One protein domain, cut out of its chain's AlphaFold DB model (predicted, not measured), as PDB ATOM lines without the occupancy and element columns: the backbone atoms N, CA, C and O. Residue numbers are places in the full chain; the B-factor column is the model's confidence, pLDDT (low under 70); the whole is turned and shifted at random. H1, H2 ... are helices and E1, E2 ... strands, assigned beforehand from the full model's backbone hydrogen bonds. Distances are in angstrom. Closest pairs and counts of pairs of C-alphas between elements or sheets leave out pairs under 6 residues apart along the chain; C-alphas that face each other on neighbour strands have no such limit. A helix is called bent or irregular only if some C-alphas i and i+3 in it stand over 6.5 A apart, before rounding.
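Overview. This is residues 24 to 162 of the 173 residues of an uncharacterized protein of Methanosaeta sp. PtaU1.Bin112 (UniProt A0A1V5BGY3). A long, twisted sheet curls round one long helix, H2, and two further helices, H1 and H3, lie beyond H2 from the sheet. H3 packs side by side with H2, while H1 is held more loosely beside both; E1, E2 and E3 run nearly the length of the domain, and E4 is a short strip at one edge. The printed part has 139 residues, with three named helices and four named strands in the order E1 E2 E3 H1 H2 E4 H3. The mixed sheet has the order E3 E2 E1 E4, and the class is mixed, helices and strands. The whole is compact, with a radius of gyration of the C-alphas of 15.9 A, and elongated, spanning 51 by 30 by 24 A.

Arrangement. E1, residues 27 to 41, E2, residues 44 to 57, and E3, residues 60 to 74, form a meander, each strand the antiparallel neighbour of the one before. In the hairpin E1 and E2, N 34 and O 50 are within hydrogen-bond range at 2.8 A; in the hairpin E2 and E3, N 72 and O 47 are at 2.7 A. E3 bends by 57 degrees at residue 63. H1, residues 79 to 91, only grazes the sheet, with its residues 79 to 82. H2, residues 100 to 125, is on the sheet, which curls round it; the closest C-alphas of H2 and E2 are those of Ala 118 and Gly 52, 4.9 A apart. Sheet and H2 make two layers, a helix on one face of a sheet. H2 has a kink of 66 degrees near residue 107. E4, residues 131 to 134, is parallel to E1, with N 29 and O 131 at 2.8 A. E3, H1 H2, E4 form a split strand-helix-strand unit, two strands running the same way with E2 and E1 between them, and its crossover is right-handed. H3, residues 142 to 159, is not on the sheet. It touches H2 at a shallow tilt of 7 degrees, the same way, closest at the C-alphas of Val 151 and Ala 120, 5.6 A. H1 only just touches H2, with 3 pairs of C-alphas within 8 A, the closest Phe 83 and Phe 110 at 7.1 A. H1, H2 and H3 form a bundle, helices mostly aligned. O i to N i+4 pairs are within hydrogen-bond range in 8 of 9 cases in H1, 18 of 22 in H2 and 12 of 14 in H3.

Along the chain. E1 begins at C-alpha 27, (212.231, 174.944, 169.928), and is 42.4 A long; E2 is 41.3 A and E3 36.5 A. H1 is 17.2 A, H2 37.2 A, E4 10.0 A and H3 26.3 A, ending at C-alpha 159, (212.730, 170.820, 185.660). H2 and H3 are irregular: C-alphas 104 and 107 are 8.1 A apart, and C-alphas 143 and 146 are 7.7 A apart.

Size, cuts and confidence. The two C-alphas farthest apart, those of Ser 42 and Ile 162, are 52.2 A apart. The printed part has no cut, and no link is long. Mean pLDDT of the printed part is 89.2; residues 137 to 140 and 159 to 162 are under 70.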
ATOM      1  N   PHE A  24     209.303 166.384 166.628       86.31
ATOM      2  CA  PHE A  24     209.664 167.325 167.679       86.31
ATOM      3  C   PHE A  24     209.078 168.696 167.347       86.31
ATOM      4  O   PHE A  24     209.470 169.331 166.364       86.31
ATOM      5  N   ASP A  25     208.155 169.148 168.194       88.38
ATOM      6  CA  ASP A  25     207.403 170.392 167.996       88.38
ATOM      7  C   ASP A  25     207.932 171.573 168.828       88.38
ATOM      8  O   ASP A  25     207.474 172.711 168.660       88.38
ATOM      9  N   GLY A  26     208.893 171.306 169.717       91.75
ATOM     10  CA  GLY A  26     209.558 172.313 170.535       91.75
ATOM     11  C   GLY A  26     210.513 173.204 169.739       91.75
ATOM     12  O   GLY A  26     210.703 173.076 168.523       91.75
ATOM     13  N   GLN A  27     211.129 174.143 170.445       95.69
ATOM     14  CA  GLN A  27     212.231 174.944 169.928       95.69
ATOM     15  C   GLN A  27     213.572 174.280 170.238       95.69
ATOM     16  O   GLN A  27     213.717 173.591 171.241       95.69
ATOM     17  N   ILE A  28     214.557 174.488 169.367       95.94
ATOM     18  CA  ILE A  28     215.932 174.023 169.565       95.94
ATOM     19  C   ILE A  28     216.806 175.245 169.802       95.94
ATOM     20  O   ILE A  28     216.915 176.095 168.919       95.94
ATOM     21  N   TYR A  29     217.432 175.314 170.967       96.94
ATOM     22  CA  TYR A  29     218.398 176.331 171.357       96.94
ATOM     23  C   TYR A  29     219.793 175.746 171.158       96.94
ATOM     24  O   TYR A  29     220.170 174.836 171.884       96.94
ATOM     25  N   ALA A  30     220.551 176.225 170.173       96.50
ATOM     26  CA  ALA A  30     221.932 175.787 169.966       96.50
ATOM     27  C   ALA A  30     222.893 176.870 170.460       96.50
ATOM     28  O   ALA A  30     222.895 177.977 169.915       96.50
ATOM     29  N   VAL A  31     223.646 176.547 171.510       96.69
ATOM     30  CA  VAL A  31     224.570 177.434 172.221       96.69
ATOM     31  C   VAL A  31     225.986 177.204 171.710       96.69
ATOM     32  O   VAL A  31     226.432 176.059 171.641       96.69
ATOM     33  N   ASP A  32     226.680 178.288 171.374       95.94
ATOM     34  CA  ASP A  32     228.062 178.249 170.893       95.94
ATOM     35  C   ASP A  32     228.762 179.599 171.142       95.94
ATOM     36  O   ASP A  32     228.124 180.635 171.397       95.94
ATOM     37  N   GLY A  33     230.089 179.592 171.055       95.38
ATOM     38  CA  GLY A  33     230.943 180.752 171.199       95.38
ATOM     39  C   GLY A  33     232.098 180.765 170.201       95.38
ATOM     40  O   GLY A  33     232.685 179.765 169.791       95.38
ATOM     41  N   SER A  34     232.489 181.974 169.819       94.94
ATOM     42  CA  SER A  34     233.574 182.220 168.877       94.94
ATOM     43  C   SER A  34     234.675 183.058 169.514       94.94
ATOM     44  O   SER A  34     234.439 183.890 170.393       94.94
ATOM     45  N   ASN A  35     235.898 182.826 169.045       95.00
ATOM     46  CA  ASN A  35     237.091 183.532 169.481       95.00
ATOM     47  C   ASN A  35     237.901 183.970 168.256       95.00
ATOM     48  O   ASN A  35     238.594 183.162 167.636       95.00
ATOM     49  N   GLY A  36     237.796 185.249 167.900       94.69
ATOM     50  CA  GLY A  36     238.569 185.860 166.823       94.69
ATOM     51  C   GLY A  36     239.794 186.586 167.368       94.69
ATOM     52  O   GLY A  36     239.662 187.477 168.200       94.69
ATOM     53  N   VAL A  37     240.995 186.259 166.895       93.56
ATOM     54  CA  VAL A  37     242.208 187.006 167.268       93.56
ATOM     55  C   VAL A  37     242.208 188.358 166.551       93.56
ATOM     56  O   VAL A  37     242.195 188.402 165.323       93.56
ATOM     57  N   VAL A  38     242.252 189.455 167.311       93.31
ATOM     58  CA  VAL A  38     242.382 190.823 166.776       93.31
ATOM     59  C   VAL A  38     243.855 191.209 166.694       93.31
ATOM     60  O   VAL A  38     244.319 191.701 165.668       93.31
ATOM     61  N   CYS A  39     244.607 190.966 167.769       91.69
ATOM     62  CA  CYS A  39     246.045 191.199 167.808       91.69
ATOM     63  C   CYS A  39     246.732 190.226 168.773       91.69
ATOM     64  O   CYS A  39     246.169 189.862 169.805       91.69
ATOM     65  N   ASN A  40     247.952 189.816 168.425       89.19
ATOM     66  CA  ASN A  40     248.754 188.864 169.183       89.19
ATOM     67  C   ASN A  40     250.141 189.464 169.442       89.19
ATOM     68  O   ASN A  40     250.898 189.725 168.503       89.19
ATOM     69  N   TRP A  41     250.454 189.693 170.715       87.25
ATOM     70  CA  TRP A  41     251.762 190.136 171.187       87.25
ATOM     71  C   TRP A  41     252.446 189.016 171.968       87.25
ATOM     72  O   TRP A  41     251.803 188.129 172.519       87.25
ATOM     73  N   SER A  42     253.766 189.117 172.132       82.19
ATOM     74  CA  SER A  42     254.563 188.137 172.886       82.19
ATOM     75  C   SER A  42     254.147 187.949 174.351       82.19
ATOM     76  O   SER A  42     254.571 186.982 174.974       82.19
ATOM     77  N   VAL A  43     253.360 188.871 174.916       83.06
ATOM     78  CA  VAL A  43     252.965 188.882 176.335       83.06
ATOM     79  C   VAL A  43     251.449 188.891 176.559       83.06
ATOM     80  O   VAL A  43     251.012 188.821 177.707       83.06
ATOM     81  N   ALA A  44     250.648 189.044 175.499       86.06
ATOM     82  CA  ALA A  44     249.202 189.219 175.606       86.06
ATOM     83  C   ALA A  44     248.496 189.009 174.268       86.06
ATOM     84  O   ALA A  44     249.062 189.288 173.212       86.06
ATOM     85  N   ASN A  45     247.219 188.636 174.328       89.12
ATOM     86  CA  ASN A  45     246.346 188.603 173.160       89.12
ATOM     87  C   ASN A  45     245.137 189.516 173.353       89.12
ATOM     88  O   ASN A  45     244.579 189.606 174.446       89.12
ATOM     89  N   LEU A  46     244.724 190.172 172.273       93.62
ATOM     90  CA  LEU A  46     243.427 190.822 172.171       93.62
ATOM     91  C   LEU A  46     242.548 189.981 171.251       93.62
ATOM     92  O   LEU A  46     242.884 189.763 170.083       93.62
ATOM     93  N   ASN A  47     241.417 189.534 171.777       95.12
ATOM     94  CA  ASN A  47     240.479 188.662 171.087       95.12
ATOM     95  C   ASN A  47     239.099 189.319 171.037       95.12
ATOM     96  O   ASN A  47     238.688 189.912 172.023       95.12
ATOM     97  N   GLN A  48     238.364 189.189 169.936       97.06
ATOM     98  CA  GLN A  48     236.920 189.408 169.922       97.06
ATOM     99  C   GLN A  48     236.258 188.102 170.350       97.06
ATOM    100  O   GLN A  48     236.398 187.086 169.661       97.06
ATOM    101  N   ILE A  49     235.551 188.128 171.474       96.94
ATOM    102  CA  ILE A  49     234.784 186.983 171.956       96.94
ATOM    103  C   ILE A  49     233.308 187.264 171.710       96.94
ATOM    104  O   ILE A  49     232.810 188.346 172.019       96.94
ATOM    105  N   ARG A  50     232.609 186.275 171.156       97.69
ATOM    106  CA  ARG A  50     231.148 186.281 171.055       97.69
ATOM    107  C   ARG A  50     230.607 184.984 171.596       97.69
ATOM    108  O   ARG A  50     231.145 183.940 171.247       97.69
ATOM    109  N   ALA A  51     229.544 185.054 172.375       97.69
ATOM    110  CA  ALA A  51     228.815 183.881 172.825       97.69
ATOM    111  C   ALA A  51     227.320 184.169 172.809       97.69
ATOM    112  O   ALA A  51     226.871 185.313 172.950       97.69
ATOM    113  N   GLY A  52     226.547 183.117 172.597       97.88
ATOM    114  CA  GLY A  52     225.110 183.229 172.506       97.88
ATOM    115  C   GLY A  52     224.490 181.927 172.048       97.88
ATOM    116  O   GLY A  52     225.092 180.859 172.132       97.88
ATOM    117  N   TYR A  53     223.271 182.031 171.546       98.19
ATOM    118  CA  TYR A  53     222.569 180.890 170.995       98.19
ATOM    119  C   TYR A  53     221.641 181.296 169.864       98.19
ATOM    120  O   TYR A  53     221.210 182.445 169.720       98.19
ATOM    121  N   VAL A  54     221.318 180.313 169.043       97.88
ATOM    122  CA  VAL A  54     220.331 180.427 167.977       97.88
ATOM    123  C   VAL A  54     219.128 179.566 168.308       97.88
ATOM    124  O   VAL A  54     219.264 178.494 168.892       97.88
ATOM    125  N   ILE A  55     217.946 180.037 167.922       97.94
ATOM    126  CA  ILE A  55     216.702 179.295 168.104       97.94
ATOM    127  C   ILE A  55     216.216 178.795 166.753       97.94
ATOM    128  O   ILE A  55     216.050 179.582 165.817       97.94
ATOM    129  N   TYR A  56     215.921 177.503 166.679       96.31
ATOM    130  CA  TYR A  56     215.252 176.864 165.554       96.31
ATOM    131  C   TYR A  56     213.874 176.345 165.959       96.31
ATOM    132  O   TYR A  56     213.639 175.977 167.108       96.31
ATOM    133  N   LYS A  57     212.968 176.268 164.985       93.56
ATOM    134  CA  LYS A  57     211.752 175.453 165.063       93.56
ATOM    135  C   LYS A  57     211.800 174.438 163.929       93.56
ATOM    136  O   LYS A  57     211.774 174.818 162.755       93.56
ATOM    137  N   GLY A  58     211.954 173.160 164.270       88.19
ATOM    138  CA  GLY A  58     212.353 172.143 163.299       88.19
ATOM    139  C   GLY A  58     213.663 172.537 162.606       88.19
ATOM    140  O   GLY A  58     214.683 172.728 163.259       88.19
ATOM    141  N   ARG A  59     213.633 172.709 161.279       88.12
ATOM    142  CA  ARG A  59     214.806 173.108 160.471       88.12
ATOM    143  C   ARG A  59     214.889 174.611 160.185       88.12
ATOM    144  O   ARG A  59     215.808 175.052 159.501       88.12
ATOM    145  N   SER A  60     213.925 175.396 160.654       94.62
ATOM    146  CA  SER A  60     213.834 176.820 160.334       94.62
ATOM    147  C   SER A  60     214.457 177.665 161.437       94.62
ATOM    148  O   SER A  60     213.973 177.653 162.570       94.62
ATOM    149  N   TRP A  61     215.491 178.434 161.094       96.94
ATOM    150  CA  TRP A  61     216.057 179.461 161.973       96.94
ATOM    151  C   TRP A  61     214.987 180.494 162.344       96.94
ATOM    152  O   TRP A  61     214.184 180.882 161.494       96.94
ATOM    153  N   GLN A  62     214.963 180.911 163.609       97.62
ATOM    154  CA  GLN A  62     214.001 181.879 164.142       97.62
ATOM    155  C   GLN A  62     214.683 183.176 164.578       97.62
ATOM    156  O   GLN A  62     214.264 184.257 164.172       97.62
ATOM    157  N   LYS A  63     215.711 183.079 165.431       96.81
ATOM    158  CA  LYS A  63     216.475 184.236 165.917       96.81
ATOM    159  C   LYS A  63     217.866 183.843 166.413       96.81
ATOM    160  O   LYS A  63     218.104 182.682 166.741       96.81
ATOM    161  N   THR A  64     218.732 184.845 166.531       97.75
ATOM    162  CA  THR A  64     220.032 184.777 167.215       97.75
ATOM    163  C   THR A  64     219.988 185.676 168.445       97.75
ATOM    164  O   THR A  64     219.513 186.809 168.357       97.75
ATOM    165  N   VAL A  65     220.482 185.181 169.575       98.31
ATOM    166  CA  VAL A  65     220.651 185.931 170.823       98.31
ATOM    167  C   VAL A  65     222.139 185.952 171.150       98.31
ATOM    168  O   VAL A  65     222.769 184.901 171.184       98.31
ATOM    169  N   LEU A  66     222.699 187.143 171.365       98.12
ATOM    170  CA  LEU A  66     224.071 187.322 171.837       98.12
ATOM    171  C   LEU A  66     224.018 187.715 173.310       98.12
ATOM    172  O   LEU A  66     223.385 188.713 173.650       98.12
ATOM    173  N   THR A  67     224.674 186.939 174.167       97.00
ATOM    174  CA  THR A  67     224.838 187.263 175.594       97.00
ATOM    175  C   THR A  67     226.164 187.969 175.860       97.00
ATOM    176  O   THR A  67     226.286 188.695 176.843       97.00
ATOM    177  N   TYR A  68     227.135 187.806 174.959       97.44
ATOM    178  CA  TYR A  68     228.414 188.499 174.995       97.44
ATOM    179  C   TYR A  68     228.887 188.822 173.570       97.44
ATOM    180  O   TYR A  68     228.864 187.951 172.698       97.44
ATOM    181  N   ASP A  69     229.334 190.057 173.336       97.44
ATOM    182  CA  ASP A  69     230.003 190.494 172.101       97.44
ATOM    183  C   ASP A  69     230.954 191.650 172.422       97.44
ATOM    184  O   ASP A  69     230.588 192.819 172.320       97.44
ATOM    185  N   ASP A  70     232.169 191.319 172.858       96.31
ATOM    186  CA  ASP A  70     233.165 192.334 173.198       96.31
ATOM    187  C   ASP A  70     234.600 191.816 173.044       96.31
ATOM    188  O   ASP A  70     234.880 190.616 172.915       96.31
ATOM    189  N   ALA A  71     235.532 192.756 173.074       94.31
ATOM    190  CA  ALA A  71     236.947 192.498 173.156       94.31
ATOM    191  C   ALA A  71     237.327 191.914 174.527       94.31
ATOM    192  O   ALA A  71     236.884 192.358 175.583       94.31
ATOM    193  N   PHE A  72     238.226 190.939 174.512       94.00
ATOM    194  CA  PHE A  72     238.839 190.341 175.683       94.00
ATOM    195  C   PHE A  72     240.356 190.503 175.614       94.00
ATOM    196  O   PHE A  72     241.012 190.057 174.668       94.00
ATOM    197  N   TRP A  73     240.915 191.132 176.646       92.31
ATOM    198  CA  TRP A  73     242.354 191.265 176.835       92.31
ATOM    199  C   TRP A  73     242.889 190.077 177.641       92.31
ATOM    200  O   TRP A  73     242.831 190.053 178.875       92.31
ATOM    201  N   ALA A  74     243.415 189.082 176.934       89.94
ATOM    202  CA  ALA A  74     244.030 187.896 177.507       89.94
ATOM    203  C   ALA A  74     245.444 188.231 178.000       89.94
ATOM    204  O   ALA A  74     246.428 188.094 177.270       89.94
ATOM    205  N   HIS A  75     245.534 188.696 179.247       89.56
ATOM    206  CA  HIS A  75     246.797 189.072 179.873       89.56
ATOM    207  C   HIS A  75     246.939 188.462 181.278       89.56
ATOM    208  O   HIS A  75     246.081 188.712 182.135       89.56
ATOM    209  N   PRO A  76     248.051 187.759 181.580       85.31
ATOM    210  CA  PRO A  76     248.237 187.030 182.842       85.31
ATOM    211  C   PRO A  76     248.099 187.873 184.115       85.31
ATOM    212  O   PRO A  76     247.680 187.381 185.152       85.31
ATOM    213  N   LYS A  77     248.430 189.167 184.062       86.12
ATOM    214  CA  LYS A  77     248.307 190.047 185.243       86.12
ATOM    215  C   LYS A  77     246.881 190.516 185.548       86.12
ATOM    216  O   LYS A  77     246.629 190.919 186.676       86.12
ATOM    217  N   ASN A  78     245.971 190.483 184.569       82.06
ATOM    218  CA  ASN A  78     244.660 191.137 184.679       82.06
ATOM    219  C   ASN A  78     243.478 190.183 184.453       82.06
ATOM    220  O   ASN A  78     242.334 190.620 184.564       82.06
ATOM    221  N   TYR A  79     243.716 188.899 184.156       85.88
ATOM    222  CA  TYR A  79     242.625 187.965 183.860       85.88
ATOM    223  C   TYR A  79     241.625 187.867 185.016       85.88
ATOM    224  O   TYR A  79     240.425 187.841 184.771       85.88
ATOM    225  N   ALA A  80     242.096 187.864 186.268       86.94
ATOM    226  CA  ALA A  80     241.231 187.665 187.425       86.94
ATOM    227  C   ALA A  80     240.110 188.709 187.479       86.94
ATOM    228  O   ALA A  80     238.966 188.344 187.696       86.94
ATOM    229  N   ALA A  81     240.399 189.982 187.190       86.38
ATOM    230  CA  ALA A  81     239.371 191.022 187.160       86.38
ATOM    231  C   ALA A  81     238.289 190.734 186.104       86.38
ATOM    232  O   ALA A  81     237.102 190.844 186.399       86.38
ATOM    233  N   ASN A  82     238.697 190.293 184.909       87.25
ATOM    234  CA  ASN A  82     237.773 189.985 183.818       87.25
ATOM    235  C   ASN A  82     236.896 188.766 184.135       87.25
ATOM    236  O   ASN A  82     235.702 188.792 183.868       87.25
ATOM    237  N   PHE A  83     237.462 187.701 184.707       91.69
ATOM    238  CA  PHE A  83     236.703 186.494 185.058       91.69
ATOM    239  C   PHE A  83     235.832 186.693 186.303       91.69
ATOM    240  O   PHE A  83     234.693 186.232 186.335       91.69
ATOM    241  N   ASN A  84     236.354 187.376 187.325       88.75
ATOM    242  CA  ASN A  84     235.688 187.515 188.619       88.75
ATOM    243  C   ASN A  84     234.392 188.310 188.520       88.75
ATOM    244  O   ASN A  84     233.461 187.982 189.249       88.75
ATOM    245  N   LEU A  85     234.317 189.284 187.605       87.94
ATOM    246  CA  LEU A  85     233.080 190.004 187.316       87.94
ATOM    247  C   LEU A  85     231.943 189.015 187.028       87.94
ATOM    248  O   LEU A  85     230.938 189.003 187.725       87.94
ATOM    249  N   PHE A  86     232.154 188.077 186.106       91.12
ATOM    250  CA  PHE A  86     231.132 187.091 185.757       91.12
ATOM    251  C   PHE A  86     230.959 185.991 186.811       91.12
ATOM    252  O   PHE A  86     229.839 185.578 187.098       91.12
ATOM    253  N   PHE A  87     232.045 185.517 187.424       91.25
ATOM    254  CA  PHE A  87     231.964 184.500 188.478       91.25
ATOM    255  C   PHE A  87     231.128 184.977 189.666       91.25
ATOM    256  O   PHE A  87     230.289 184.225 190.161       91.25
ATOM    257  N   GLN A  88     231.340 186.214 190.113       89.12
ATOM    258  CA  GLN A  88     230.634 186.773 191.257       89.12
ATOM    259  C   GLN A  88     229.228 187.221 190.872       89.12
ATOM    260  O   GLN A  88     228.272 186.795 191.515       89.12
ATOM    261  N   GLU A  89     229.089 188.036 189.823       86.56
ATOM    262  CA  GLU A  89     227.800 188.643 189.476       86.56
ATOM    263  C   GLU A  89     226.791 187.619 188.952       86.56
ATOM    264  O   GLU A  89     225.622 187.682 189.328       86.56
ATOM    265  N   PHE A  90     227.223 186.651 188.136       87.38
ATOM    266  CA  PHE A  90     226.310 185.660 187.556       87.38
ATOM    267  C   PHE A  90     226.204 184.392 188.399       87.38
ATOM    268  O   PHE A  90     225.105 183.878 188.595       87.38
ATOM    269  N   PHE A  91     227.323 183.874 188.913       89.19
ATOM    270  CA  PHE A  91     227.344 182.554 189.558       89.19
ATOM    271  C   PHE A  91     227.490 182.595 191.084       89.19
ATOM    272  O   PHE A  91     227.351 181.551 191.727       89.19
ATOM    273  N   GLY A  92     227.755 183.764 191.683       89.19
ATOM    274  CA  GLY A  92     227.987 183.897 193.125       89.19
ATOM    275  C   GLY A  92     229.224 183.138 193.623       89.19
ATOM    276  O   GLY A  92     229.228 182.647 194.750       89.19
ATOM    277  N   LEU A  93     230.247 182.986 192.777       90.44
ATOM    278  CA  LEU A  93     231.482 182.247 193.061       90.44
ATOM    279  C   LEU A  93     232.641 183.198 193.388       90.44
ATOM    280  O   LEU A  93     232.706 184.306 192.867       90.44
ATOM    281  N   GLU A  94     233.611 182.748 194.189       83.31
ATOM    282  CA  GLU A  94     234.731 183.580 194.683       83.31
ATOM    283  C   GLU A  94     235.799 183.940 193.625       83.31
ATOM    284  O   GLU A  94     236.782 184.611 193.937       83.31
ATOM    285  N   GLY A  95     235.583 183.565 192.363       82.81
ATOM    286  CA  GLY A  95     236.486 183.841 191.246       82.81
ATOM    287  C   GLY A  95     237.163 182.591 190.690       82.81
ATOM    288  O   GLY A  95     236.940 181.474 191.157       82.81
ATOM    289  N   ILE A  96     237.979 182.781 189.653       88.00
ATOM    290  CA  ILE A  96     238.657 181.679 188.960       88.00
ATOM    291  C   ILE A  96     240.049 181.403 189.548       88.00
ATOM    292  O   ILE A  96     240.827 182.323 189.807       88.00
ATOM    293  N   SER A  97     240.399 180.123 189.695       84.12
ATOM    294  CA  SER A  97     241.758 179.678 190.029       84.12
ATOM    295  C   SER A  97     242.422 179.081 188.793       84.12
ATOM    296  O   SER A  97     241.964 178.054 188.295       84.12
ATOM    297  N   LEU A  98     243.512 179.700 188.334       87.25
ATOM    298  CA  LEU A  98     244.290 179.267 187.172       87.25
ATOM    299  C   LEU A  98     245.731 178.935 187.569       87.25
ATOM    300  O   LEU A  98     246.330 179.623 188.394       87.25
ATOM    301  N   GLU A  99     246.270 177.875 186.978       88.00
ATOM    302  CA  GLU A  99     247.675 177.478 187.078       88.00
ATOM    303  C   GLU A  99     248.508 178.217 186.007       88.00
ATOM    304  O   GLU A  99     247.968 178.803 185.071       88.00
ATOM    305  N   GLU A 100     249.839 178.208 186.102       84.19
ATOM    306  CA  GLU A 100     250.690 178.886 185.105       84.19
ATOM    307  C   GLU A 100     250.466 178.342 183.682       84.19
ATOM    308  O   GLU A 100     250.385 179.110 182.726       84.19
ATOM    309  N   SER A 101     250.247 177.029 183.546       84.44
ATOM    310  CA  SER A 101     249.928 176.383 182.266       84.44
ATOM    311  C   SER A 101     248.595 176.821 181.651       84.44
ATOM    312  O   SER A 101     248.353 176.570 180.471       84.44
ATOM    313  N   ASP A 102     247.719 177.455 182.431       87.19
ATOM    314  CA  ASP A 102     246.425 177.943 181.959       87.19
ATOM    315  C   ASP A 102     246.537 179.316 181.277       87.19
ATOM    316  O   ASP A 102     245.625 179.722 180.551       87.19
ATOM    317  N   MET A 103     247.649 180.031 181.478       87.00
ATOM    318  CA  MET A 103     247.830 181.403 180.993       87.00
ATOM    319  C   MET A 103     247.795 181.506 179.464       87.00
ATOM    320  O   MET A 103     247.263 182.472 178.918       87.00
ATOM    321  N   ASP A 104     248.264 180.476 178.762       85.31
ATOM    322  CA  ASP A 104     248.226 180.422 177.296       85.31
ATOM    323  C   ASP A 104     246.810 180.178 176.747       85.31
ATOM    324  O   ASP A 104     246.547 180.366 175.558       85.31
ATOM    325  N   ARG A 105     245.871 179.767 177.609       88.69
ATOM    326  CA  ARG A 105     244.504 179.366 177.242       88.69
ATOM    327  C   ARG A 105     243.443 180.338 177.749       88.69
ATOM    328  O   ARG A 105     242.254 180.044 177.650       88.69
ATOM    329  N   LEU A 106     243.849 181.508 178.248       91.88
ATOM    330  CA  LEU A 106     242.947 182.503 178.838       91.88
ATOM    331  C   LEU A 106     241.764 182.864 177.933       91.88
ATOM    332  O   LEU A 106     240.638 182.919 178.414       91.88
ATOM    333  N   SER A 107     241.994 183.084 176.635       92.38
ATOM    334  CA  SER A 107     240.911 183.433 175.704       92.38
ATOM    335  C   SER A 107     239.949 182.266 175.465       92.38
ATOM    336  O   SER A 107     238.746 182.486 175.381       92.38
ATOM    337  N   SER A 108     240.446 181.024 175.433       91.12
ATOM    338  CA  SER A 108     239.603 179.824 175.373       91.12
ATOM    339  C   SER A 108     238.760 179.657 176.635       91.12
ATOM    340  O   SER A 108     237.564 179.420 176.528       91.12
ATOM    341  N   TYR A 109     239.347 179.825 177.823       92.00
ATOM    342  CA  TYR A 109     238.594 179.727 179.076       92.00
ATOM    343  C   TYR A 109     237.575 180.842 179.235       92.00
ATOM    344  O   TYR A 109     236.486 180.609 179.747       92.00
ATOM    345  N   PHE A 110     237.912 182.048 178.791       93.62
ATOM    346  CA  PHE A 110     236.971 183.147 178.855       93.62
ATOM    347  C   PHE A 110     235.811 182.928 177.879       93.62
ATOM    348  O   PHE A 110     234.665 183.119 178.266       93.62
ATOM    349  N   ARG A 111     236.080 182.446 176.658       94.44
ATOM    350  CA  ARG A 111     235.035 182.052 175.700       94.44
ATOM    351  C   ARG A 111     234.096 180.993 176.286       94.44
ATOM    352  O   ARG A 111     232.893 181.210 176.286       94.44
ATOM    353  N   GLU A 112     234.641 179.913 176.843       93.44
ATOM    354  CA  GLU A 112     233.853 178.836 177.468       93.44
ATOM    355  C   GLU A 112     232.997 179.355 178.641       93.44
ATOM    356  O   GLU A 112     231.836 178.992 178.798       93.44
ATOM    357  N   LEU A 113     233.534 180.269 179.458       93.88
ATOM    358  CA  LEU A 113     232.751 180.935 180.503       93.88
ATOM    359  C   LEU A 113     231.549 181.696 179.917       93.88
ATOM    360  O   LEU A 113     230.451 181.608 180.466       93.88
ATOM    361  N   GLN A 114     231.742 182.428 178.816       95.88
ATOM    362  CA  GLN A 114     230.648 183.146 178.156       95.88
ATOM    363  C   GLN A 114     229.639 182.186 177.503       95.88
ATOM    364  O   GLN A 114     228.439 182.459 177.529       95.88
ATOM    365  N   GLU A 115     230.084 181.034 176.996       94.94
ATOM    366  CA  GLU A 115     229.205 179.954 176.523       94.94
ATOM    367  C   GLU A 115     228.350 179.381 177.666       94.94
ATOM    368  O   GLU A 115     227.153 179.178 177.483       94.94
ATOM    369  N   TYR A 116     228.892 179.210 178.878       93.75
ATOM    370  CA  TYR A 116     228.094 178.791 180.041       93.75
ATOM    371  C   TYR A 116     227.062 179.831 180.483       93.75
ATOM    372  O   TYR A 116     225.976 179.462 180.931       93.75
ATOM    373  N   ILE A 117     227.366 181.121 180.344       94.75
ATOM    374  CA  ILE A 117     226.388 182.192 180.589       94.75
ATOM    375  C   ILE A 117     225.296 182.160 179.514       94.75
ATOM    376  O   ILE A 117     224.115 182.236 179.844       94.75
ATOM    377  N   ALA A 118     225.669 181.979 178.243       95.88
ATOM    378  CA  ALA A 118     224.716 181.794 177.150       95.88
ATOM    379  C   ALA A 118     223.825 180.561 177.361       95.88
ATOM    380  O   ALA A 118     222.622 180.623 177.119       95.88
ATOM    381  N   LEU A 119     224.396 179.462 177.859       94.94
ATOM    382  CA  LEU A 119     223.670 178.243 178.198       94.94
ATOM    383  C   LEU A 119     222.685 178.477 179.347       94.94
ATOM    384  O   LEU A 119     221.546 178.025 179.273       94.94
ATOM    385  N   ALA A 120     223.099 179.197 180.391       93.69
ATOM    386  CA  ALA A 120     222.212 179.567 181.489       93.69
ATOM    387  C   ALA A 120     221.030 180.429 181.021       93.69
ATOM    388  O   ALA A 120     219.898 180.163 181.420       93.69
ATOM    389  N   ASP A 121     221.280 181.417 180.157       95.31
ATOM    390  CA  ASP A 121     220.219 182.236 179.565       95.31
ATOM    391  C   ASP A 121     219.288 181.391 178.681       95.31
ATOM    392  O   ASP A 121     218.072 181.460 178.827       95.31
ATOM    393  N   ALA A 122     219.833 180.509 177.836       95.25
ATOM    394  CA  ALA A 122     219.033 179.594 177.020       95.25
ATOM    395  C   ALA A 122     218.127 178.694 177.875       95.25
ATOM    396  O   ALA A 122     216.958 178.520 177.541       95.25
ATOM    397  N   ILE A 123     218.639 178.167 178.995       93.19
ATOM    398  CA  ILE A 123     217.844 177.405 179.967       93.19
ATOM    399  C   ILE A 123     216.702 178.264 180.508       93.19
ATOM    400  O   ILE A 123     215.563 177.804 180.517       93.19
ATOM    401  N   ASP A 124     216.981 179.503 180.917       92.62
ATOM    402  CA  ASP A 124     215.965 180.395 181.481       92.62
ATOM    403  C   ASP A 124     214.852 180.749 180.484       92.62
ATOM    404  O   ASP A 124     213.679 180.815 180.855       92.62
ATOM    405  N   GLN A 125     215.207 180.920 179.208       93.44
ATOM    406  CA  GLN A 125     214.264 181.259 178.138       93.44
ATOM    407  C   GLN A 125     213.503 180.050 177.571       93.44
ATOM    408  O   GLN A 125     212.466 180.224 176.921       93.44
ATOM    409  N   SER A 126     214.013 178.837 177.785       92.31
ATOM    410  CA  SER A 126     213.435 177.608 177.244       92.31
ATOM    411  C   SER A 126     212.172 177.162 177.980       92.31
ATOM    412  O   SER A 126     211.897 177.533 179.123       92.31
ATOM    413  N   ARG A 127     211.380 176.322 177.314       89.50
ATOM    414  CA  ARG A 127     210.282 175.574 177.932       89.50
ATOM    415  C   ARG A 127     210.694 174.120 178.154       89.50
ATOM    416  O   ARG A 127     211.545 173.614 177.431       89.50
ATOM    417  N   PRO A 128     210.017 173.387 179.054       83.88
ATOM    418  CA  PRO A 128     210.289 171.967 179.284       83.88
ATOM    419  C   PRO A 128     210.300 171.065 178.044       83.88
ATOM    420  O   PRO A 128     211.004 170.060 178.035       83.88
ATOM    421  N   SER A 129     209.504 171.411 177.028       86.25
ATOM    422  CA  SER A 129     209.389 170.683 175.759       86.25
ATOM    423  C   SER A 129     210.446 171.072 174.722       86.25
ATOM    424  O   SER A 129     210.439 170.527 173.621       86.25
ATOM    425  N   ASP A 130     211.276 172.070 175.015       92.19
ATOM    426  CA  ASP A 130     212.321 172.544 174.116       92.19
ATOM    427  C   ASP A 130     213.602 171.715 174.292       92.19
ATOM    428  O   ASP A 130     213.790 170.997 175.276       92.19
ATOM    429  N   LEU A 131     214.491 171.807 173.306       92.12
ATOM    430  CA  LEU A 131     215.785 171.144 173.290       92.12
ATOM    431  C   LEU A 131     216.886 172.191 173.403       92.12
ATOM    432  O   LEU A 131     216.844 173.206 172.708       92.12
ATOM    433  N   ILE A 132     217.890 171.918 174.226       93.25
ATOM    434  CA  ILE A 132     219.086 172.751 174.334       93.25
ATOM    435  C   ILE A 132     220.280 171.901 173.913       93.25
ATOM    436  O   ILE A 132     220.508 170.832 174.474       93.25
ATOM    437  N   LEU A 133     221.001 172.386 172.907       93.25
ATOM    438  CA  LEU A 133     222.212 171.795 172.361       93.25
ATOM    439  C   LEU A 133     223.397 172.675 172.745       93.25
ATOM    440  O   LEU A 133     223.368 173.886 172.510       93.25
ATOM    441  N   TYR A 134     224.431 172.063 173.303       90.38
ATOM    442  CA  TYR A 134     225.655 172.746 173.706       90.38
ATOM    443  C   TYR A 134     226.840 172.225 172.885       90.38
ATOM    444  O   TYR A 134     227.108 171.024 172.906       90.38
ATOM    445  N   ASP A 135     227.550 173.101 172.161       83.81
ATOM    446  CA  ASP A 135     228.754 172.705 171.412       83.81
ATOM    447  C   ASP A 135     229.975 172.585 172.336       83.81
ATOM    448  O   ASP A 135     230.877 173.420 172.367       83.81
ATOM    449  N   GLY A 136     229.987 171.526 173.141       77.69
ATOM    450  CA  GLY A 136     231.099 171.237 174.029       77.69
ATOM    451  C   GLY A 136     230.912 169.943 174.802       77.69
ATOM    452  O   GLY A 136     229.806 169.512 175.119       77.69
ATOM    453  N   GLY A 137     232.026 169.298 175.134       69.56
ATOM    454  CA  GLY A 137     231.992 168.177 176.061       69.56
ATOM    455  C   GLY A 137     231.790 168.674 177.491       69.56
ATOM    456  O   GLY A 137     232.425 169.637 177.914       69.56
ATOM    457  N   PHE A 138     231.029 167.936 178.298       67.12
ATOM    458  CA  PHE A 138     231.054 168.098 179.759       67.12
ATOM    459  C   PHE A 138     232.337 167.532 180.394       67.12
ATOM    460  O   PHE A 138     232.365 167.268 181.597       67.12
ATOM    461  N   ASP A 139     233.403 167.329 179.614       59.72
ATOM    462  CA  ASP A 139     234.740 167.049 180.127       59.72
ATOM    463  C   ASP A 139     235.261 168.318 180.795       59.72
ATOM    464  O   ASP A 139     235.923 169.173 180.212       59.72
ATOM    465  N   VAL A 140     234.856 168.460 182.052       60.97
ATOM    466  CA  VAL A 140     234.878 169.737 182.734       60.97
ATOM    467  C   VAL A 140     236.306 170.229 182.930       60.97
ATOM    468  O   VAL A 140     237.052 169.675 183.754       60.97
ATOM    469  N   PHE A 141     236.652 171.325 182.248       70.31
ATOM    470  CA  PHE A 141     237.853 172.091 182.548       70.31
ATOM    471  C   PHE A 141     237.851 172.432 184.036       70.31
ATOM    472  O   PHE A 141     236.933 173.077 184.543       70.31
ATOM    473  N   LYS A 142     238.879 171.963 184.753       80.06
ATOM    474  CA  LYS A 142     238.998 172.129 186.209       80.06
ATOM    475  C   LYS A 142     238.706 173.575 186.661       80.06
ATOM    476  O   LYS A 142     237.952 173.691 187.627       80.06
ATOM    477  N   PRO A 143     239.175 174.638 185.970       84.81
ATOM    478  CA  PRO A 143     238.899 176.016 186.385       84.81
ATOM    479  C   PRO A 143     237.435 176.462 186.303       84.81
ATOM    480  O   PRO A 143     237.024 177.324 187.071       84.81
ATOM    481  N   LEU A 144     236.638 175.893 185.394       89.06
ATOM    482  CA  LEU A 144     235.244 176.304 185.165       89.06
ATOM    483  C   LEU A 144     234.231 175.301 185.726       89.06
ATOM    484  O   LEU A 144     233.027 175.407 185.496       89.06
ATOM    485  N   ARG A 145     234.703 174.315 186.493       88.50
ATOM    486  CA  ARG A 145     233.853 173.228 186.975       88.50
ATOM    487  C   ARG A 145     232.711 173.686 187.855       88.50
ATOM    488  O   ARG A 145     231.612 173.146 187.751       88.50
ATOM    489  N   ASP A 146     232.968 174.658 188.713       88.88
ATOM    490  CA  ASP A 146     231.938 175.169 189.607       88.88
ATOM    491  C   ASP A 146     230.913 176.024 188.868       88.88
ATOM    492  O   ASP A 146     229.734 175.948 189.201       88.88
ATOM    493  N   VAL A 147     231.317 176.718 187.799       90.12
ATOM    494  CA  VAL A 147     230.394 177.433 186.906       90.12
ATOM    495  C   VAL A 147     229.416 176.454 186.264       90.12
ATOM    496  O   VAL A 147     228.206 176.584 186.444       90.12
ATOM    497  N   LEU A 148     229.925 175.405 185.610       88.38
ATOM    498  CA  LEU A 148     229.076 174.394 184.977       88.38
ATOM    499  C   LEU A 148     228.138 173.714 185.991       88.38
ATOM    500  O   LEU A 148     226.971 173.457 185.695       88.38
ATOM    501  N   ARG A 149     228.605 173.461 187.222       89.19
ATOM    502  CA  ARG A 149     227.747 172.933 188.298       89.19
ATOM    503  C   ARG A 149     226.589 173.871 188.639       89.19
ATOM    504  O   ARG A 149     225.497 173.367 188.898       89.19
ATOM    505  N   GLN A 150     226.800 175.189 188.654       90.00
ATOM    506  CA  GLN A 150     225.710 176.144 188.887       90.00
ATOM    507  C   GLN A 150     224.691 176.116 187.746       90.00
ATOM    508  O   GLN A 150     223.496 176.013 188.018       90.00
ATOM    509  N   VAL A 151     225.148 176.085 186.489       89.50
ATOM    510  CA  VAL A 151     224.258 175.981 185.317       89.50
ATOM    511  C   VAL A 151     223.389 174.721 185.396       89.50
ATOM    512  O   VAL A 151     222.164 174.789 185.289       89.50
ATOM    513  N   LEU A 152     223.993 173.566 185.693       86.75
ATOM    514  CA  LEU A 152     223.259 172.305 185.842       86.75
ATOM    515  C   LEU A 152     222.299 172.309 187.042       86.75
ATOM    516  O   LEU A 152     221.253 171.658 187.004       86.75
ATOM    517  N   LYS A 153     222.628 173.031 188.119       87.12
ATOM    518  CA  LYS A 153     221.723 173.210 189.261       87.12
ATOM    519  C   LYS A 153     220.502 174.043 188.870       87.12
ATOM    520  O   LYS A 153     219.392 173.677 189.254       87.12
ATOM    521  N   TRP A 154     220.682 175.121 188.110       84.19
ATOM    522  CA  TRP A 154     219.569 175.927 187.596       84.19
ATOM    523  C   TRP A 154     218.670 175.129 186.661       84.19
ATOM    524  O   TRP A 154     217.454 175.157 186.838       84.19
ATOM    525  N   TYR A 155     219.262 174.342 185.761       83.69
ATOM    526  CA  TYR A 155     218.516 173.427 184.901       83.69
ATOM    527  C   TYR A 155     217.612 172.484 185.708       83.69
ATOM    528  O   TYR A 155     216.412 172.402 185.464       83.69
ATOM    529  N   ARG A 156     218.154 171.834 186.749       82.44
ATOM    530  CA  ARG A 156     217.356 170.950 187.617       82.44
ATOM    531  C   ARG A 156     216.214 171.685 188.315       82.44
ATOM    532  O   ARG A 156     215.098 171.186 188.330       82.44
ATOM    533  N   LEU A 157     216.473 172.882 188.844       80.06
ATOM    534  CA  LEU A 157     215.437 173.695 189.487       80.06
ATOM    535  C   LEU A 157     214.323 174.109 188.516       80.06
ATOM    536  O   LEU A 157     213.180 174.258 188.943       80.06
ATOM    537  N   GLN A 158     214.638 174.307 187.235       75.19
ATOM    538  CA  GLN A 158     213.639 174.530 186.192       75.19
ATOM    539  C   GLN A 158     212.808 173.264 185.931       75.19
ATOM    540  O   GLN A 158     211.580 173.346 185.898       75.19
ATOM    541  N   CYS A 159     213.441 172.090 185.836       69.81
ATOM    542  CA  CYS A 159     212.730 170.820 185.660       69.81
ATOM    543  C   CYS A 159     211.814 170.477 186.849       69.81
ATOM    544  O   CYS A 159     210.684 170.036 186.649       69.81
ATOM    545  N   ASP A 160     212.254 170.728 188.082       68.06
ATOM    546  CA  ASP A 160     211.493 170.407 189.301       68.06
ATOM    547  C   ASP A 160     210.261 171.314 189.506       68.06
ATOM    548  O   ASP A 160     209.390 171.021 190.326       68.06
ATOM    549  N   ARG A 161     210.152 172.419 188.755       63.28
ATOM    550  CA  ARG A 161     208.959 173.286 188.734       63.28
ATOM    551  C   ARG A 161     207.843 172.745 187.832       63.28
ATOM    552  O   ARG A 161     206.760 173.330 187.805       63.28
ATOM    553  N   ILE A 162     208.080 171.648 187.109       57.16
ATOM    554  CA  ILE A 162     207.103 171.024 186.214       57.16
ATOM    555  C   ILE A 162     206.213 170.072 187.034       57.16
ATOM    556  O   ILE A 162     206.727 169.150 187.670       57.16
TER     557      ILE A 162